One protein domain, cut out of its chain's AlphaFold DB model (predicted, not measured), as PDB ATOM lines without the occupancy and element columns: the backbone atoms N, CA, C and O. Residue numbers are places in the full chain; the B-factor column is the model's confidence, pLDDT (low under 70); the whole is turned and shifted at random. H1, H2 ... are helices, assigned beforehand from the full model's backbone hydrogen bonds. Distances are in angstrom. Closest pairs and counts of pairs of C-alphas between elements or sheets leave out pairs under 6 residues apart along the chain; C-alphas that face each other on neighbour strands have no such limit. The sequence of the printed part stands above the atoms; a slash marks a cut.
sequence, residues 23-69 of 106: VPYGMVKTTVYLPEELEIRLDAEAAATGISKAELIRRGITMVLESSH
ATOM      1  N   VAL A  23     -14.641  29.403 -20.987       56.41
ATOM      2  CA  VAL A  23     -13.571  28.599 -21.567       56.41
ATOM      3  C   VAL A  23     -14.174  27.829 -22.747       56.41
ATOM      4  O   VAL A  23     -15.352  27.454 -22.688       56.41
ATOM      5  N   PRO A  24     -13.428  27.621 -23.846       54.66
ATOM      6  CA  PRO A  24     -13.939  26.832 -24.960       54.66
ATOM      7  C   PRO A  24     -14.353  25.455 -24.411       54.66
ATOM      8  O   PRO A  24     -13.657  24.926 -23.550       54.66
ATOM      9  N   TYR A  25     -15.497  24.919 -24.858       58.31
ATOM     10  CA  TYR A  25     -16.154  23.685 -24.368       58.31
ATOM     11  C   TYR A  25     -17.013  23.807 -23.087       58.31
ATOM     12  O   TYR A  25     -16.776  23.103 -22.116       58.31
ATOM     13  N   GLY A  26     -18.054  24.651 -23.067       77.25
ATOM     14  CA  GLY A  26     -19.211  24.486 -22.154       77.25
ATOM     15  C   GLY A  26     -18.942  24.474 -20.636       77.25
ATOM     16  O   GLY A  26     -19.834  24.128 -19.865       77.25
ATOM     17  N   MET A  27     -17.740  24.839 -20.191       84.12
ATOM     18  CA  MET A  27     -17.352  24.860 -18.783       84.12
ATOM     19  C   MET A  27     -17.383  26.295 -18.252       84.12
ATOM     20  O   MET A  27     -16.869  27.222 -18.877       84.12
ATOM     21  N   VAL A  28     -17.971  26.479 -17.070       89.25
ATOM     22  CA  VAL A  28     -18.008  27.770 -16.371       89.25
ATOM     23  C   VAL A  28     -16.982  27.749 -15.245       89.25
ATOM     24  O   VAL A  28     -17.014  26.875 -14.375       89.25
ATOM     25  N   LYS A  29     -16.058  28.715 -15.248       89.69
ATOM     26  CA  LYS A  29     -15.074  28.850 -14.172       89.69
ATOM     27  C   LYS A  29     -15.775  29.296 -12.888       89.69
ATOM     28  O   LYS A  29     -16.382  30.359 -12.856       89.69
ATOM     29  N   THR A  30     -15.613  28.512 -11.828       91.44
ATOM     30  CA  THR A  30     -16.089  28.845 -10.480       91.44
ATOM     31  C   THR A  30     -14.901  28.883  -9.523       91.44
ATOM     32  O   THR A  30     -14.045  28.001  -9.566       91.44
ATOM     33  N   THR A  31     -14.822  29.911  -8.681       94.62
ATOM     34  CA  THR A  31     -13.801  30.052  -7.630       94.62
ATOM     35  C   THR A  31     -14.447  29.840  -6.269       94.62
ATOM     36  O   THR A  31     -15.409  30.533  -5.942       94.62
ATOM     37  N   VAL A  32     -13.916  28.911  -5.479       94.44
ATOM     38  CA  VAL A  32     -14.400  28.594  -4.130       94.44
ATOM     39  C   VAL A  32     -13.229  28.599  -3.155       94.44
ATOM     40  O   VAL A  32     -12.110  28.260  -3.536       94.44
ATOM     41  N   TYR A  33     -13.481  28.986  -1.909       95.81
ATOM     42  CA  TYR A  33     -12.505  28.834  -0.834       95.81
ATOM     43  C   TYR A  33     -12.633  27.433  -0.244       95.81
ATOM     44  O   TYR A  33     -13.733  27.028   0.133       95.81
ATOM     45  N   LEU A  34     -11.519  26.706  -0.164       95.19
ATOM     46  CA  LEU A  34     -11.453  25.423   0.522       95.19
ATOM     47  C   LEU A  34     -10.726  25.596   1.862       95.19
ATOM     48  O   LEU A  34      -9.706  26.283   1.912       95.19
ATOM     49  N   PRO A  35     -11.224  24.974   2.941       97.75
ATOM     50  CA  PRO A  35     -10.434  24.736   4.142       97.75
ATOM     51  C   PRO A  35      -9.110  24.039   3.807       97.75
ATOM     52  O   PRO A  35      -9.078  23.148   2.957       97.75
ATOM     53  N   GLU A  36      -8.042  24.400   4.517       96.75
ATOM     54  CA  GLU A  36      -6.689  23.871   4.288       96.75
ATOM     55  C   GLU A  36      -6.639  22.337   4.356       96.75
ATOM     56  O   GLU A  36      -6.073  21.688   3.478       96.75
ATOM     57  N   GLU A  37      -7.324  21.739   5.333       96.69
ATOM     58  CA  GLU A  37      -7.406  20.280   5.474       96.69
ATOM     59  C   GLU A  37      -8.012  19.589   4.243       96.69
ATOM     60  O   GLU A  37      -7.624  18.470   3.900       96.69
ATOM     61  N   LEU A  38      -8.966  20.237   3.561       96.19
ATOM     62  CA  LEU A  38      -9.564  19.687   2.345       96.19
ATOM     63  C   LEU A  38      -8.619  19.792   1.150       96.19
ATOM     64  O   LEU A  38      -8.577  18.854   0.358       96.19
ATOM     65  N   GLU A  39      -7.837  20.867   1.044       96.25
ATOM     66  CA  GLU A  39      -6.822  20.995  -0.009       96.25
ATOM     67  C   GLU A  39      -5.735  19.921   0.146       96.25
ATOM     68  O   GLU A  39      -5.409  19.235  -0.820       96.25
ATOM     69  N   ILE A  40      -5.253  19.675   1.373       97.44
ATOM     70  CA  ILE A  40      -4.255  18.624   1.649       97.44
ATOM     71  C   ILE A  40      -4.765  17.247   1.204       97.44
ATOM     72  O   ILE A  40      -4.045  16.475   0.567       97.44
ATOM     73  N   ARG A  41      -6.022  16.927   1.526       96.62
ATOM     74  CA  ARG A  41      -6.636  15.648   1.141       96.62
ATOM     75  C   ARG A  41      -6.852  15.543  -0.367       96.62
ATOM     76  O   ARG A  41      -6.643  14.470  -0.927       96.62
ATOM     77  N   LEU A  42      -7.261  16.635  -1.012       96.25
ATOM     78  CA  LEU A  42      -7.449  16.686  -2.460       96.25
ATOM     79  C   LEU A  42      -6.127  16.449  -3.204       96.25
ATOM     80  O   LEU A  42      -6.116  15.756  -4.220       96.25
ATOM     81  N   ASP A  43      -5.020  16.961  -2.666       96.62
ATOM     82  CA  ASP A  43      -3.677  16.804  -3.238       96.62
ATOM     83  C   ASP A  43      -3.167  15.381  -3.122       96.62
ATOM     84  O   ASP A  43      -2.660  14.826  -4.099       96.62
ATOM     85  N   ALA A  44      -3.352  14.775  -1.950       97.12
ATOM     86  CA  ALA A  44      -3.005  13.381  -1.730       97.12
ATOM     87  C   ALA A  44      -3.768  12.458  -2.697       97.12
ATOM     88  O   ALA A  44      -3.164  11.588  -3.323       97.12
ATOM     89  N   GLU A  45      -5.072  12.687  -2.876       97.19
ATOM     90  CA  GLU A  45      -5.907  11.879  -3.771       97.19
ATOM     91  C   GLU A  45      -5.544  12.088  -5.248       97.19
ATOM     92  O   GLU A  45      -5.453  11.131  -6.020       97.19
ATOM     93  N   ALA A  46      -5.289  13.336  -5.654       96.69
ATOM     94  CA  ALA A  46      -4.844  13.656  -7.007       96.69
ATOM     95  C   ALA A  46      -3.507  12.976  -7.334       96.69
ATOM     96  O   ALA A  46      -3.348  12.404  -8.414       96.69
ATOM     97  N   ALA A  47      -2.565  12.985  -6.384       95.19
ATOM     98  CA  ALA A  47      -1.274  12.319  -6.525       95.19
ATOM     99  C   ALA A  47      -1.410  10.789  -6.579       95.19
ATOM    100  O   ALA A  47      -0.746  10.147  -7.390       95.19
ATOM    101  N   ALA A  48      -2.286  10.209  -5.755       96.25
ATOM    102  CA  ALA A  48      -2.503   8.764  -5.708       96.25
ATOM    103  C   ALA A  48      -3.201   8.222  -6.966       96.25
ATOM    104  O   ALA A  48      -2.874   7.134  -7.437       96.25
ATOM    105  N   THR A  49      -4.155   8.974  -7.521       93.75
ATOM    106  CA  THR A  49      -4.983   8.535  -8.660       93.75
ATOM    107  C   THR A  49      -4.472   9.014 -10.019       93.75
ATOM    108  O   THR A  49      -4.917   8.511 -11.051       93.75
ATOM    109  N   GLY A  50      -3.562   9.995 -10.046       95.31
ATOM    110  CA  GLY A  50      -3.101  10.655 -11.273       95.31
ATOM    111  C   GLY A  50      -4.155  11.563 -11.920       95.31
ATOM    112  O   GLY A  50      -4.005  11.969 -13.073       95.31
ATOM    113  N   ILE A  51      -5.238  11.878 -11.206       94.56
ATOM    114  CA  ILE A  51      -6.338  12.716 -11.690       94.56
ATOM    115  C   ILE A  51      -6.129  14.155 -11.212       94.56
ATOM    116  O   ILE A  51      -5.743  14.402 -10.076       94.56
ATOM    117  N   SER A  52      -6.421  15.140 -12.067       95.62
ATOM    118  CA  SER A  52      -6.310  16.552 -11.672       95.62
ATOM    119  C   SER A  52      -7.281  16.918 -10.539       95.62
ATOM    120  O   SER A  52      -8.435  16.478 -10.543       95.62
ATOM    121  N   LYS A  53      -6.874  17.829  -9.643       95.06
ATOM    122  CA  LYS A  53      -7.736  18.371  -8.574       95.06
ATOM    123  C   LYS A  53      -9.091  18.859  -9.099       95.06
ATOM    124  O   LYS A  53     -10.138  18.556  -8.538       95.06
ATOM    125  N   ALA A  54      -9.080  19.575 -10.227       94.38
ATOM    126  CA  ALA A  54     -10.292  20.107 -10.845       94.38
ATOM    127  C   ALA A  54     -11.261  19.001 -11.297       94.38
ATOM    128  O   ALA A  54     -12.474  19.171 -11.213       94.38
ATOM    129  N   GLU A  55     -10.737  17.868 -11.765       95.25
ATOM    130  CA  GLU A  55     -11.553  16.719 -12.151       95.25
ATOM    131  C   GLU A  55     -12.132  16.000 -10.929       95.25
ATOM    132  O   GLU A  55     -13.311  15.655 -10.940       95.25
ATOM    133  N   LEU A  56     -11.359  15.855  -9.850       96.19
ATOM    134  CA  LEU A  56     -11.872  15.329  -8.581       96.19
ATOM    135  C   LEU A  56     -12.998  16.206  -8.014       96.19
ATOM    136  O   LEU A  56     -14.039  15.681  -7.624       96.19
ATOM    137  N   ILE A  57     -12.838  17.534  -8.048       95.25
ATOM    138  CA  ILE A  57     -13.884  18.482  -7.631       95.25
ATOM    139  C   ILE A  57     -15.147  18.298  -8.480       95.25
ATOM    140  O   ILE A  57     -16.241  18.172  -7.932       95.25
ATOM    141  N   ARG A  58     -15.012  18.239  -9.814       94.44
ATOM    142  CA  ARG A  58     -16.161  18.019 -10.709       94.44
ATOM    143  C   ARG A  58     -16.871  16.700 -10.410       94.44
ATOM    144  O   ARG A  58     -18.091  16.702 -10.290       94.44
ATOM    145  N   ARG A  59     -16.129  15.600 -10.236       94.94
ATOM    146  CA  ARG A  59     -16.697  14.283  -9.897       94.94
ATOM    147  C   ARG A  59     -17.440  14.304  -8.569       94.94
ATOM    148  O   ARG A  59     -18.569  13.828  -8.510       94.94
ATOM    149  N   GLY A  60     -16.842  14.896  -7.536       94.38
ATOM    150  CA  GLY A  60     -17.481  15.036  -6.229       94.38
ATOM    151  C   GLY A  60     -18.798  15.809  -6.312       94.38
ATOM    152  O   GLY A  60     -19.808  15.358  -5.772       94.38
ATOM    153  N   ILE A  61     -18.819  16.925  -7.051       94.12
ATOM    154  CA  ILE A  61     -20.042  17.707  -7.282       94.12
ATOM    155  C   ILE A  61     -21.096  16.866  -8.014       94.12
ATOM    156  O   ILE A  61     -22.239  16.821  -7.564       94.12
ATOM    157  N   THR A  62     -20.731  16.167  -9.094       93.56
ATOM    158  CA  THR A  62     -21.660  15.298  -9.837       93.56
ATOM    159  C   THR A  62     -22.264  14.221  -8.940       93.56
ATOM    160  O   THR A  62     -23.483  14.095  -8.898       93.56
ATOM    161  N   MET A  63     -21.448  13.513  -8.151       93.00
ATOM    162  CA  MET A  63     -21.921  12.465  -7.233       93.00
ATOM    163  C   MET A  63     -22.929  12.999  -6.204       93.00
ATOM    164  O   MET A  63     -23.961  12.375  -5.934       93.00
ATOM    165  N   VAL A  64     -22.654  14.173  -5.628       92.56
ATOM    166  CA  VAL A  64     -23.577  14.822  -4.687       92.56
ATOM    167  C   VAL A  64     -24.865  15.236  -5.397       92.56
ATOM    168  O   VAL A  64     -25.950  15.020  -4.868       92.56
ATOM    169  N   LEU A  65     -24.781  15.786  -6.609       89.75
ATOM    170  CA  LEU A  65     -25.966  16.240  -7.336       89.75
ATOM    171  C   LEU A  65     -26.847  15.084  -7.826       89.75
ATOM    172  O   LEU A  65     -28.069  15.170  -7.707       89.75
ATOM    173  N   GLU A  66     -26.252  13.994  -8.306       87.31
ATOM    174  CA  GLU A  66     -26.962  12.775  -8.710       87.31
ATOM    175  C   GLU A  66     -27.706  12.144  -7.531       87.31
ATOM    176  O   GLU A  66     -28.893  11.836  -7.637       87.31
ATOM    177  N   SER A  67     -27.046  12.028  -6.375       82.94
ATOM    178  CA  SER A  67     -27.684  11.528  -5.149       82.94
ATOM    179  C   SER A  67     -28.732  12.494  -4.587       82.94
ATOM    180  O   SER A  67     -29.731  12.063  -4.009       82.94
ATOM    181  N   SER A  68     -28.557  13.801  -4.802       77.94
ATOM    182  CA  SER A  68     -29.526  14.828  -4.411       77.94
ATOM    183  C   SER A  68     -30.736  14.927  -5.336       77.94
ATOM    184  O   SER A  68     -31.655  15.689  -5.018       77.94
ATOM    185  N   HIS A  69     -30.764  14.189  -6.458       61.62
ATOM    186  CA  HIS A  69     -31.896  14.145  -7.380       61.62
ATOM    187  C   HIS A  69     -33.080  13.429  -6.711       61.62
ATOM    188  O   HIS A  69     -33.494  12.333  -7.085       61.62
TER     189      HIS A  69
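AT A GLANCE: This is residues 23 to 69 of the 106 residues of the protein "Ribbon-helix-helix protein, copG family" of Saccharomonospora xinjiangensis (UniProt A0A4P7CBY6). A long unnamed stretch, residues 23 to 35, leads into H1, and after a tight turn H2 runs away from H1 at about a right angle, like the stem of a loose T. The two helices meet through residues 42 to 46 of H1 and 53 to 56 of H2, while residues 23 to 38 and 58 to 69 stick out free. The printed part has 47 residues with two named helices, H1 then H2, and no named strand; its class is all helix. It is loose, with a radius of gyration of the C-alphas of 12.1 A, and spans 28 by 27 by 22 A.

HOW THE PARTS SIT: H1, residues 36 to 49, touches H2, residues 53 to 67, with its residues 42 to 46 alone. H2 touches H1 with residues 53 to 56 alone. Their closest C-alphas are those of Ala 46 and Lys 53, 5.7 A apart. Their lines are about perpendicular, at 81 degrees, and their centres are 14.5 A apart. In both helices every backbone O i to N i+4 pair is within hydrogen-bond range.

IN THESE COORDINATES: H1 begins at C-alpha 36, at (-6.689, 23.871, 4.288), and is 20.1 A long from first to last C-alpha. H2 has its first C-alpha, 53, at (-7.736, 18.371, -8.574) and its last, 67, at (-27.684, 11.528, -5.149), a length of 21.4 A.

THE WHOLE: The C-alphas of Pro 24 and Glu 37 are the two farthest apart, 31.8 A. The printed part has no cut, and the link from H1 to H2 is tight, with 3 residues. The mean pLDDT of the printed part is 90.3; residues 23 to 25 and residue 69 are under 70.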